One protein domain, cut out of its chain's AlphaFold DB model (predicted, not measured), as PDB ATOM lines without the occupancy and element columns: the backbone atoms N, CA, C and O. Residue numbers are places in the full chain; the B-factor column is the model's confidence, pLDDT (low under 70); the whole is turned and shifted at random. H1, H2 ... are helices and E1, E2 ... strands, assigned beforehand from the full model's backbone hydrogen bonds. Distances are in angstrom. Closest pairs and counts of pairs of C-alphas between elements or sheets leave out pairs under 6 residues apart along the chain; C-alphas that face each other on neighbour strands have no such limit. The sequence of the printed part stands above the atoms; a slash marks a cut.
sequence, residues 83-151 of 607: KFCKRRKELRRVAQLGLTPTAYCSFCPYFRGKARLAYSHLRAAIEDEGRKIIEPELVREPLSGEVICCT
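What this domain is: This is residues 83 to 151 of the 607 residues of an uncharacterized protein of Thermoprotei archaeon (UniProt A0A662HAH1). The model is a loose, elongated assembly of two small parts: a short two-stranded hairpin, E1 and E2, with the long helix H3 running past it, and, towards the other end, the helices H1 and H2, set about perpendicular to each other. The link from H2 to H3 joins the two parts, and residues 127 to 132, from the last residue of H3 onward, stick out at the end away from H1. The printed part has 69 residues with three named helices and two named strands, in the order H1, H2, H3, E1, E2; the sheet, E1 - E2, is antiparallel, and the class is mostly helix. The whole is only just loose, close to compact, with a radius of gyration of the C-alphas of 13.6 A, and it spans 42 by 26 by 20 A.

Where its parts are: Strand E1 is residues 138 to 140, 6.3 A from first to last C-alpha, and strand E2 is residues 147 to 150, 7.9 A. C-alpha 150, where E2 ends, is at (-6.084, 44.690, 17.806). Helix H3, the longest, is residues 115 to 127 and measures 18.2 A, beginning at C-alpha 115 at (0.088, 45.337, 23.925). Helix H2 is residues 101 to 106, 10.5 A. Helix H1 is residues 88 to 96, 12.3 A, and begins at C-alpha 88 at (-5.707, 37.584, 4.894).

How they stand to each other: E1 and E2 form a hairpin of antiparallel neighbours, with 150 degrees between their directions. N 139 and O 149 are 2.8 A apart and N 148 and O 139 are 2.9 A apart, both within hydrogen-bond range. The closest C-alphas of H3 and E2 are those of Ala 118 and Cys 149, 6.1 A apart. The closest C-alphas of H3 and E1 are those of His 121 and Val 139, 7.8 A apart. H3 touches no helix. H1 and H2 touch, their closest C-alphas being those of Leu 91 and Pro 101, 5.1 A apart. Their lines are about perpendicular, at 74 degrees. H1 and H2 are both apart from H3, E1 and E2. In H1 and H3 every O i to N i+4 pair is within hydrogen-bond range; in H2 0 of 2 are, while 3 of its 3 O i to N i+3 pairs are.

The domain as a whole: The two C-alphas farthest apart are those of Leu 97 and Glu 129, 42.8 A. The printed part runs from residue 83 to 151 with no cut. The link from H1 to H2 is tight, the other three are short, and none is long. Residues 127 to 132 stand free. The mean pLDDT of the printed part is 87.5, and no printed residue is under 70.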
ATOM      1  N   LYS A  83     -10.217  33.723  10.566       80.31
ATOM      2  CA  LYS A  83     -11.582  34.248  10.507       80.31
ATOM      3  C   LYS A  83     -11.648  35.704  10.944       80.31
ATOM      4  O   LYS A  83     -12.339  36.483  10.297       80.31
ATOM      5  N   PHE A  84     -10.944  36.049  12.019       87.44
ATOM      6  CA  PHE A  84     -10.970  37.390  12.598       87.44
ATOM      7  C   PHE A  84     -10.136  38.408  11.797       87.44
ATOM      8  O   PHE A  84     -10.560  39.541  11.572       87.44
ATOM      9  N   CYS A  85      -8.937  38.027  11.353       88.50
ATOM     10  CA  CYS A  85      -7.985  38.960  10.761       88.50
ATOM     11  C   CYS A  85      -8.412  39.405   9.356       88.50
ATOM     12  O   CYS A  85      -8.559  38.597   8.434       88.50
ATOM     13  N   LYS A  86      -8.507  40.725   9.160       87.75
ATOM     14  CA  LYS A  86      -8.789  41.335   7.851       87.75
ATOM     15  C   LYS A  86      -7.602  41.251   6.881       87.75
ATOM     16  O   LYS A  86      -7.793  41.273   5.668       87.75
ATOM     17  N   ARG A  87      -6.371  41.083   7.379       89.12
ATOM     18  CA  ARG A  87      -5.137  41.014   6.567       89.12
ATOM     19  C   ARG A  87      -4.847  39.599   6.053       89.12
ATOM     20  O   ARG A  87      -3.753  39.073   6.228       89.12
ATOM     21  N   ARG A  88      -5.822  38.974   5.385       88.38
ATOM     22  CA  ARG A  88      -5.707  37.584   4.894       88.38
ATOM     23  C   ARG A  88      -4.524  37.361   3.948       88.38
ATOM     24  O   ARG A  88      -3.932  36.287   3.981       88.38
ATOM     25  N   LYS A  89      -4.170  38.362   3.129       90.88
ATOM     26  CA  LYS A  89      -2.997  38.299   2.238       90.88
ATOM     27  C   LYS A  89      -1.699  38.117   3.033       90.88
ATOM     28  O   LYS A  89      -0.918  37.240   2.695       90.88
ATOM     29  N   GLU A  90      -1.527  38.857   4.128       90.19
ATOM     30  CA  GLU A  90      -0.338  38.738   4.984       90.19
ATOM     31  C   GLU A  90      -0.284  37.402   5.711       90.19
ATOM     32  O   GLU A  90       0.766  36.775   5.759       90.19
ATOM     33  N   LEU A  91      -1.423  36.923   6.224       90.69
ATOM     34  CA  LEU A  91      -1.475  35.609   6.869       90.69
ATOM     35  C   LEU A  91      -1.057  34.492   5.908       90.69
ATOM     36  O   LEU A  91      -0.292  33.611   6.291       90.69
ATOM     37  N   ARG A  92      -1.528  34.543   4.654       90.75
ATOM     38  CA  ARG A  92      -1.106  33.602   3.607       90.75
ATOM     39  C   ARG A  92       0.378  33.746   3.288       90.75
ATOM     40  O   ARG A  92       1.050  32.735   3.144       90.75
ATOM     41  N   ARG A  93       0.883  34.979   3.214       91.00
ATOM     42  CA  ARG A  93       2.297  35.263   2.944       91.00
ATOM     43  C   ARG A  93       3.199  34.681   4.032       91.00
ATOM     44  O   ARG A  93       4.155  33.995   3.714       91.00
ATOM     45  N   VAL A  94       2.846  34.872   5.303       91.88
ATOM     46  CA  VAL A  94       3.566  34.295   6.453       91.88
ATOM     47  C   VAL A  94       3.499  32.766   6.448       91.88
ATOM     48  O   VAL A  94       4.517  32.116   6.660       91.88
ATOM     49  N   ALA A  95       2.341  32.185   6.123       91.31
ATOM     50  CA  ALA A  95       2.214  30.734   5.980       91.31
ATOM     51  C   ALA A  95       3.101  30.166   4.854       91.31
ATOM     52  O   ALA A  95       3.697  29.107   5.024       91.31
ATOM     53  N   GLN A  96       3.244  30.882   3.733       93.31
ATOM     54  CA  GLN A  96       4.133  30.496   2.626       93.31
ATOM     55  C   GLN A  96       5.625  30.547   2.987       93.31
ATOM     56  O   GLN A  96       6.420  29.880   2.332       93.31
ATOM     57  N   LEU A  97       6.005  31.313   4.015       93.94
ATOM     58  CA  LEU A  97       7.369  31.327   4.559       93.94
ATOM     59  C   LEU A  97       7.628  30.174   5.547       93.94
ATOM     60  O   LEU A  97       8.741  30.046   6.040       93.94
ATOM     61  N   GLY A  98       6.618  29.345   5.842       90.25
ATOM     62  CA  GLY A  98       6.722  28.221   6.782       90.25
ATOM     63  C   GLY A  98       6.461  28.582   8.246       90.25
ATOM     64  O   GLY A  98       6.818  27.833   9.153       90.25
ATOM     65  N   LEU A  99       5.815  29.724   8.493       91.19
ATOM     66  CA  LEU A  99       5.441  30.187   9.827       91.19
ATOM     67  C   LEU A  99       3.947  29.981  10.103       91.19
ATOM     68  O   LEU A  99       3.106  30.075   9.209       91.19
ATOM     69  N   THR A 100       3.576  29.805  11.374       86.31
ATOM     70  CA  THR A 100       2.155  29.816  11.757       86.31
ATOM     71  C   THR A 100       1.526  31.186  11.489       86.31
ATOM     72  O   THR A 100       2.149  32.207  11.788       86.31
ATOM     73  N   PRO A 101       0.264  31.267  11.019       86.44
ATOM     74  CA  PRO A 101      -0.393  32.551  10.746       86.44
ATOM     75  C   PRO A 101      -0.379  33.519  11.938       86.44
ATOM     76  O   PRO A 101      -0.261  34.731  11.771       86.44
ATOM     77  N   THR A 102      -0.437  32.992  13.166       84.75
ATOM     78  CA  THR A 102      -0.363  33.794  14.397       84.75
ATOM     79  C   THR A 102       0.985  34.473  14.625       84.75
ATOM     80  O   THR A 102       1.038  35.439  15.385       84.75
ATOM     81  N   ALA A 103       2.063  34.019  13.978       86.50
ATOM     82  CA  ALA A 103       3.384  34.640  14.073       86.50
ATOM     83  C   ALA A 103       3.350  36.106  13.605       86.50
ATOM     84  O   ALA A 103       3.965  36.972  14.231       86.50
ATOM     85  N   TYR A 104       2.523  36.401  12.592       87.62
ATOM     86  CA  TYR A 104       2.320  37.749  12.066       87.62
ATOM     87  C   TYR A 104       1.830  38.751  13.121       87.62
ATOM     88  O   TYR A 104       2.179  39.930  13.073       87.62
ATOM     89  N   CYS A 105       1.044  38.303  14.109       87.12
ATOM     90  CA  CYS A 105       0.478  39.191  15.126       87.12
ATOM     91  C   CYS A 105       1.542  39.963  15.907       87.12
ATOM     92  O   CYS A 105       1.280  41.091  16.311       87.12
ATOM     93  N   SER A 106       2.735  39.395  16.091       81.00
ATOM     94  CA  SER A 106       3.819  40.053  16.831       81.00
ATOM     95  C   SER A 106       4.401  41.268  16.089       81.00
ATOM     96  O   SER A 106       4.986  42.142  16.724       81.00
ATOM     97  N   PHE A 107       4.205  41.347  14.768       83.19
ATOM     98  CA  PHE A 107       4.764  42.384  13.884       83.19
ATOM     99  C   PHE A 107       3.694  43.260  13.235       83.19
ATOM    100  O   PHE A 107       4.005  44.300  12.660       83.19
ATOM    101  N   CYS A 108       2.429  42.857  13.341       88.12
ATOM    102  CA  CYS A 108       1.295  43.584  12.799       88.12
ATOM    103  C   CYS A 108       1.243  45.025  13.354       88.12
ATOM    104  O   CYS A 108       1.261  45.192  14.577       88.12
ATOM    105  N   PRO A 109       1.073  46.061  12.507       89.81
ATOM    106  CA  PRO A 109       0.944  47.461  12.939       89.81
ATOM    107  C   PRO A 109      -0.190  47.723  13.942       89.81
ATOM    108  O   PRO A 109      -0.155  48.685  14.708       89.81
ATOM    109  N   TYR A 110      -1.203  46.851  13.965       91.38
ATOM    110  CA  TYR A 110      -2.321  46.944  14.904       91.38
ATOM    111  C   TYR A 110      -2.003  46.364  16.291       91.38
ATOM    112  O   TYR A 110      -2.828  46.467  17.188       91.38
ATOM    113  N   PHE A 111      -0.837  45.747  16.502       90.56
ATOM    114  CA  PHE A 111      -0.486  45.149  17.796       90.56
ATOM    115  C   PHE A 111       0.953  45.421  18.248       90.56
ATOM    116  O   PHE A 111       1.199  45.555  19.449       90.56
ATOM    117  N   ARG A 112       1.907  45.533  17.319       87.94
ATOM    118  CA  ARG A 112       3.315  45.826  17.614       87.94
ATOM    119  C   ARG A 112       3.426  47.100  18.457       87.94
ATOM    120  O   ARG A 112       2.923  48.142  18.063       87.94
ATOM    121  N   GLY A 113       4.054  46.996  19.631       85.56
ATOM    122  CA  GLY A 113       4.190  48.105  20.589       85.56
ATOM    123  C   GLY A 113       2.899  48.504  21.322       85.56
ATOM    124  O   GLY A 113       2.945  49.330  22.224       85.56
ATOM    125  N   LYS A 114       1.753  47.890  21.001       89.81
ATOM    126  CA  LYS A 114       0.416  48.288  21.481       89.81
ATOM    127  C   LYS A 114      -0.206  47.290  22.461       89.81
ATOM    128  O   LYS A 114      -1.399  47.353  22.737       89.81
ATOM    129  N   ALA A 115       0.585  46.371  23.014       86.31
ATOM    130  CA  ALA A 115       0.088  45.337  23.925       86.31
ATOM    131  C   ALA A 115      -0.598  45.916  25.180       86.31
ATOM    132  O   ALA A 115      -1.628  45.393  25.598       86.31
ATOM    133  N   ARG A 116      -0.066  47.010  25.750       85.75
ATOM    134  CA  ARG A 116      -0.671  47.704  26.904       85.75
ATOM    135  C   ARG A 116      -2.029  48.323  26.557       85.75
ATOM    136  O   ARG A 116      -2.971  48.176  27.325       85.75
ATOM    137  N   LEU A 117      -2.137  48.945  25.382       88.12
ATOM    138  CA  LEU A 117      -3.390  49.512  24.878       88.12
ATOM    139  C   LEU A 117      -4.435  48.412  24.635       88.12
ATOM    140  O   LEU A 117      -5.540  48.486  25.161       88.12
ATOM    141  N   ALA A 118      -4.059  47.341  23.925       88.69
ATOM    142  CA  ALA A 118      -4.918  46.175  23.704       88.69
ATOM    143  C   ALA A 118      -5.445  45.590  25.024       88.69
ATOM    144  O   ALA A 118      -6.607  45.201  25.121       88.69
ATOM    145  N   TYR A 119      -4.572  45.523  26.031       85.12
ATOM    146  CA  TYR A 119      -4.917  45.055  27.363       85.12
ATOM    147  C   TYR A 119      -5.910  45.983  28.069       85.12
ATOM    148  O   TYR A 119      -6.905  45.497  28.596       85.12
ATOM    149  N   SER A 120      -5.672  47.297  28.051       84.94
ATOM    150  CA  SER A 120      -6.566  48.287  28.660       84.94
ATOM    151  C   SER A 120      -7.973  48.225  28.060       84.94
ATOM    152  O   SER A 120      -8.940  48.167  28.813       84.94
ATOM    153  N   HIS A 121      -8.093  48.115  26.733       88.06
ATOM    154  CA  HIS A 121      -9.397  47.953  26.083       88.06
ATOM    155  C   HIS A 121     -10.085  46.641  26.447       88.06
ATOM    156  O   HIS A 121     -11.279  46.634  26.724       88.06
ATOM    157  N   LEU A 122      -9.345  45.528  26.468       85.62
ATOM    158  CA  LEU A 122      -9.919  44.246  26.873       85.62
ATOM    159  C   LEU A 122     -10.384  44.277  28.333       85.62
ATOM    160  O   LEU A 122     -11.409  43.690  28.655       85.62
ATOM    161  N   ARG A 123      -9.640  44.958  29.207       82.94
ATOM    162  CA  ARG A 123     -10.009  45.133  30.608       82.94
ATOM    163  C   ARG A 123     -11.285  45.955  30.754       82.94
ATOM    164  O   ARG A 123     -12.211  45.461  31.380       82.94
ATOM    165  N   ALA A 124     -11.355  47.123  30.118       84.94
ATOM    166  CA  ALA A 124     -12.562  47.947  30.113       84.94
ATOM    167  C   ALA A 124     -13.773  47.167  29.572       84.94
ATOM    168  O   ALA A 124     -14.844  47.216  30.155       84.94
ATOM    169  N   ALA A 125     -13.582  46.370  28.516       86.62
ATOM    170  CA  ALA A 125     -14.634  45.516  27.972       86.62
ATOM    171  C   ALA A 125     -15.107  44.427  28.952       86.62
ATOM    172  O   ALA A 125     -16.276  44.075  28.928       86.62
ATOM    173  N   ILE A 126     -14.211  43.864  29.770       80.75
ATOM    174  CA  ILE A 126     -14.554  42.860  30.792       80.75
ATOM    175  C   ILE A 126     -15.242  43.507  32.003       80.75
ATOM    176  O   ILE A 126     -16.080  42.865  32.625       80.75
ATOM    177  N   GLU A 127     -14.852  44.733  32.358       82.00
ATOM    178  CA  GLU A 127     -15.406  45.494  33.488       82.00
ATOM    179  C   GLU A 127     -16.741  46.189  33.142       82.00
ATOM    180  O   GLU A 127     -17.447  46.622  34.045       82.00
ATOM    181  N   ASP A 128     -17.108  46.269  31.859       85.06
ATOM    182  CA  ASP A 128     -18.393  46.790  31.382       85.06
ATOM    183  C   ASP A 128     -19.527  45.776  31.612       85.06
ATOM    184  O   ASP A 128     -19.647  44.768  30.909       85.06
ATOM    185  N   GLU A 129     -20.394  46.066  32.584       77.50
ATOM    186  CA  GLU A 129     -21.542  45.226  32.943       77.50
ATOM    187  C   GLU A 129     -22.560  45.064  31.805       77.50
ATOM    188  O   GLU A 129     -23.240  44.038  31.741       77.50
ATOM    189  N   GLY A 130     -22.646  46.019  30.872       82.25
ATOM    190  CA  GLY A 130     -23.492  45.906  29.682       82.25
ATOM    191  C   GLY A 130     -22.941  44.911  28.658       82.25
ATOM    192  O   GLY A 130     -23.664  44.415  27.786       82.25
ATOM    193  N   ARG A 131     -21.655  44.559  28.765       85.88
ATOM    194  CA  ARG A 131     -20.947  43.748  27.782       85.88
ATOM    195  C   ARG A 131     -20.802  42.290  28.219       85.88
ATOM    196  O   ARG A 131     -19.763  41.821  28.670       85.88
ATOM    197  N   LYS A 132     -21.841  41.504  27.939       86.69
ATOM    198  CA  LYS A 132     -21.897  40.077  28.313       86.69
ATOM    199  C   LYS A 132     -20.953  39.169  27.517       86.69
ATOM    200  O   LYS A 132     -20.482  38.162  28.030       86.69
ATOM    201  N   ILE A 133     -20.656  39.490  26.255       89.62
ATOM    202  CA  ILE A 133     -19.780  38.655  25.413       89.62
ATOM    203  C   ILE A 133     -18.527  39.420  25.010       89.62
ATOM    204  O   ILE A 133     -18.587  40.427  24.299       89.62
ATOM    205  N   ILE A 134     -17.380  38.878  25.409       89.25
ATOM    206  CA  ILE A 134     -16.062  39.406  25.081       89.25
ATOM    207  C   ILE A 134     -15.502  38.628  23.899       89.25
ATOM    208  O   ILE A 134     -15.269  37.421  23.974       89.25
ATOM    209  N   GLU A 135     -15.274  39.326  22.797       89.12
ATOM    210  CA  GLU A 135     -14.743  38.766  21.560       89.12
ATOM    211  C   GLU A 135     -13.584  39.634  21.047       89.12
ATOM    212  O   GLU A 135     -13.434  40.779  21.480       89.12
ATOM    213  N   PRO A 136     -12.678  39.093  20.212       89.50
ATOM    214  CA  PRO A 136     -11.567  39.881  19.703       89.50
ATOM    215  C   PRO A 136     -12.079  41.020  18.818       89.50
ATOM    216  O   PRO A 136     -13.008  40.841  18.033       89.50
ATOM    217  N   GLU A 137     -11.425  42.175  18.907       91.50
ATOM    218  CA  GLU A 137     -11.842  43.422  18.272       91.50
ATOM    219  C   GLU A 137     -10.668  44.178  17.661       91.50
ATOM    220  O   GLU A 137      -9.511  44.061  18.080       91.50
ATOM    221  N   LEU A 138     -10.998  44.960  16.636       92.12
ATOM    222  CA  LEU A 138     -10.153  46.035  16.146       92.12
ATOM    223  C   LEU A 138     -10.668  47.322  16.780       92.12
ATOM    224  O   LEU A 138     -11.715  47.826  16.378       92.12
ATOM    225  N   VAL A 139      -9.938  47.811  17.773       90.25
ATOM    226  CA  VAL A 139     -10.223  49.076  18.435       90.25
ATOM    227  C   VAL A 139     -10.003  50.196  17.433       90.25
ATOM    228  O   VAL A 139      -8.960  50.239  16.770       90.25
ATOM    229  N   ARG A 140     -10.990  51.082  17.333       88.69
ATOM    230  CA  ARG A 140     -10.951  52.258  16.474       88.69
ATOM    231  C   ARG A 140     -10.917  53.524  17.308       88.69
ATOM    232  O   ARG A 140     -11.497  53.561  18.389       88.69
ATOM    233  N   GLU A 141     -10.242  54.535  16.795       85.62
ATOM    234  CA  GLU A 141     -10.318  55.877  17.347       85.62
ATOM    235  C   GLU A 141     -11.737  56.446  17.138       85.62
ATOM    236  O   GLU A 141     -12.275  56.307  16.036       85.62
ATOM    237  N   PRO A 142     -12.363  57.060  18.161       82.25
ATOM    238  CA  PRO A 142     -13.761  57.495  18.084       82.25
ATOM    239  C   PRO A 142     -14.061  58.514  16.979       82.25
ATOM    240  O   PRO A 142     -15.127  58.449  16.377       82.25
ATOM    241  N   LEU A 143     -13.135  59.441  16.714       80.81
ATOM    242  CA  LEU A 143     -13.352  60.561  15.790       80.81
ATOM    243  C   LEU A 143     -12.993  60.211  14.342       80.81
ATOM    244  O   LEU A 143     -13.770  60.478  13.431       80.81
ATOM    245  N   SER A 144     -11.829  59.595  14.120       84.25
ATOM    246  CA  SER A 144     -11.338  59.261  12.773       84.25
ATOM    247  C   SER A 144     -11.858  57.913  12.258       84.25
ATOM    248  O   SER A 144     -11.824  57.630  11.061       84.25
ATOM    249  N   GLY A 145     -12.306  57.030  13.159       82.88
ATOM    250  CA  GLY A 145     -12.640  55.644  12.838       82.88
ATOM    251  C   GLY A 145     -11.423  54.778  12.479       82.88
ATOM    252  O   GLY A 145     -11.595  53.603  12.116       82.88
ATOM    253  N   GLU A 146     -10.200  55.308  12.578       87.06
ATOM    254  CA  GLU A 146      -8.972  54.589  12.255       87.06
ATOM    255  C   GLU A 146      -8.700  53.461  13.247       87.06
ATOM    256  O   GLU A 146      -8.946  53.572  14.444       87.06
ATOM    257  N   VAL A 147      -8.182  52.332  12.754       84.50
ATOM    258  CA  VAL A 147      -7.878  51.181  13.612       84.50
ATOM    259  C   VAL A 147      -6.586  51.434  14.379       84.50
ATOM    260  O   VAL A 147      -5.485  51.293  13.843       84.50
ATOM    261  N   ILE A 148      -6.722  51.703  15.673       89.69
ATOM    262  CA  ILE A 148      -5.589  51.963  16.554       89.69
ATOM    263  C   ILE A 148      -4.978  50.671  17.089       89.69
ATOM    264  O   ILE A 148      -3.753  50.581  17.179       89.69
ATOM    265  N   CYS A 149      -5.778  49.645  17.403       93.00
ATOM    266  CA  CYS A 149      -5.286  48.452  18.094       93.00
ATOM    267  C   CYS A 149      -6.091  47.176  17.792       93.00
ATOM    268  O   CYS A 149      -7.262  47.226  17.443       93.00
ATOM    269  N   CYS A 150      -5.473  46.007  17.950       92.81
ATOM    270  CA  CYS A 150      -6.084  44.690  17.806       92.81
ATOM    271  C   CYS A 150      -6.003  43.916  19.131       92.81
ATOM    272  O   CYS A 150      -4.906  43.668  19.634       92.81
ATOM    273  N   THR A 151      -7.141  43.477  19.676       91.31
ATOM    274  CA  THR A 151      -7.192  42.752  20.964       91.31
ATOM    275  C   THR A 151      -7.017  41.235  20.826       91.31
ATOM    276  O   THR A 151      -6.777  40.544  21.819       91.31
TER     277      THR A 151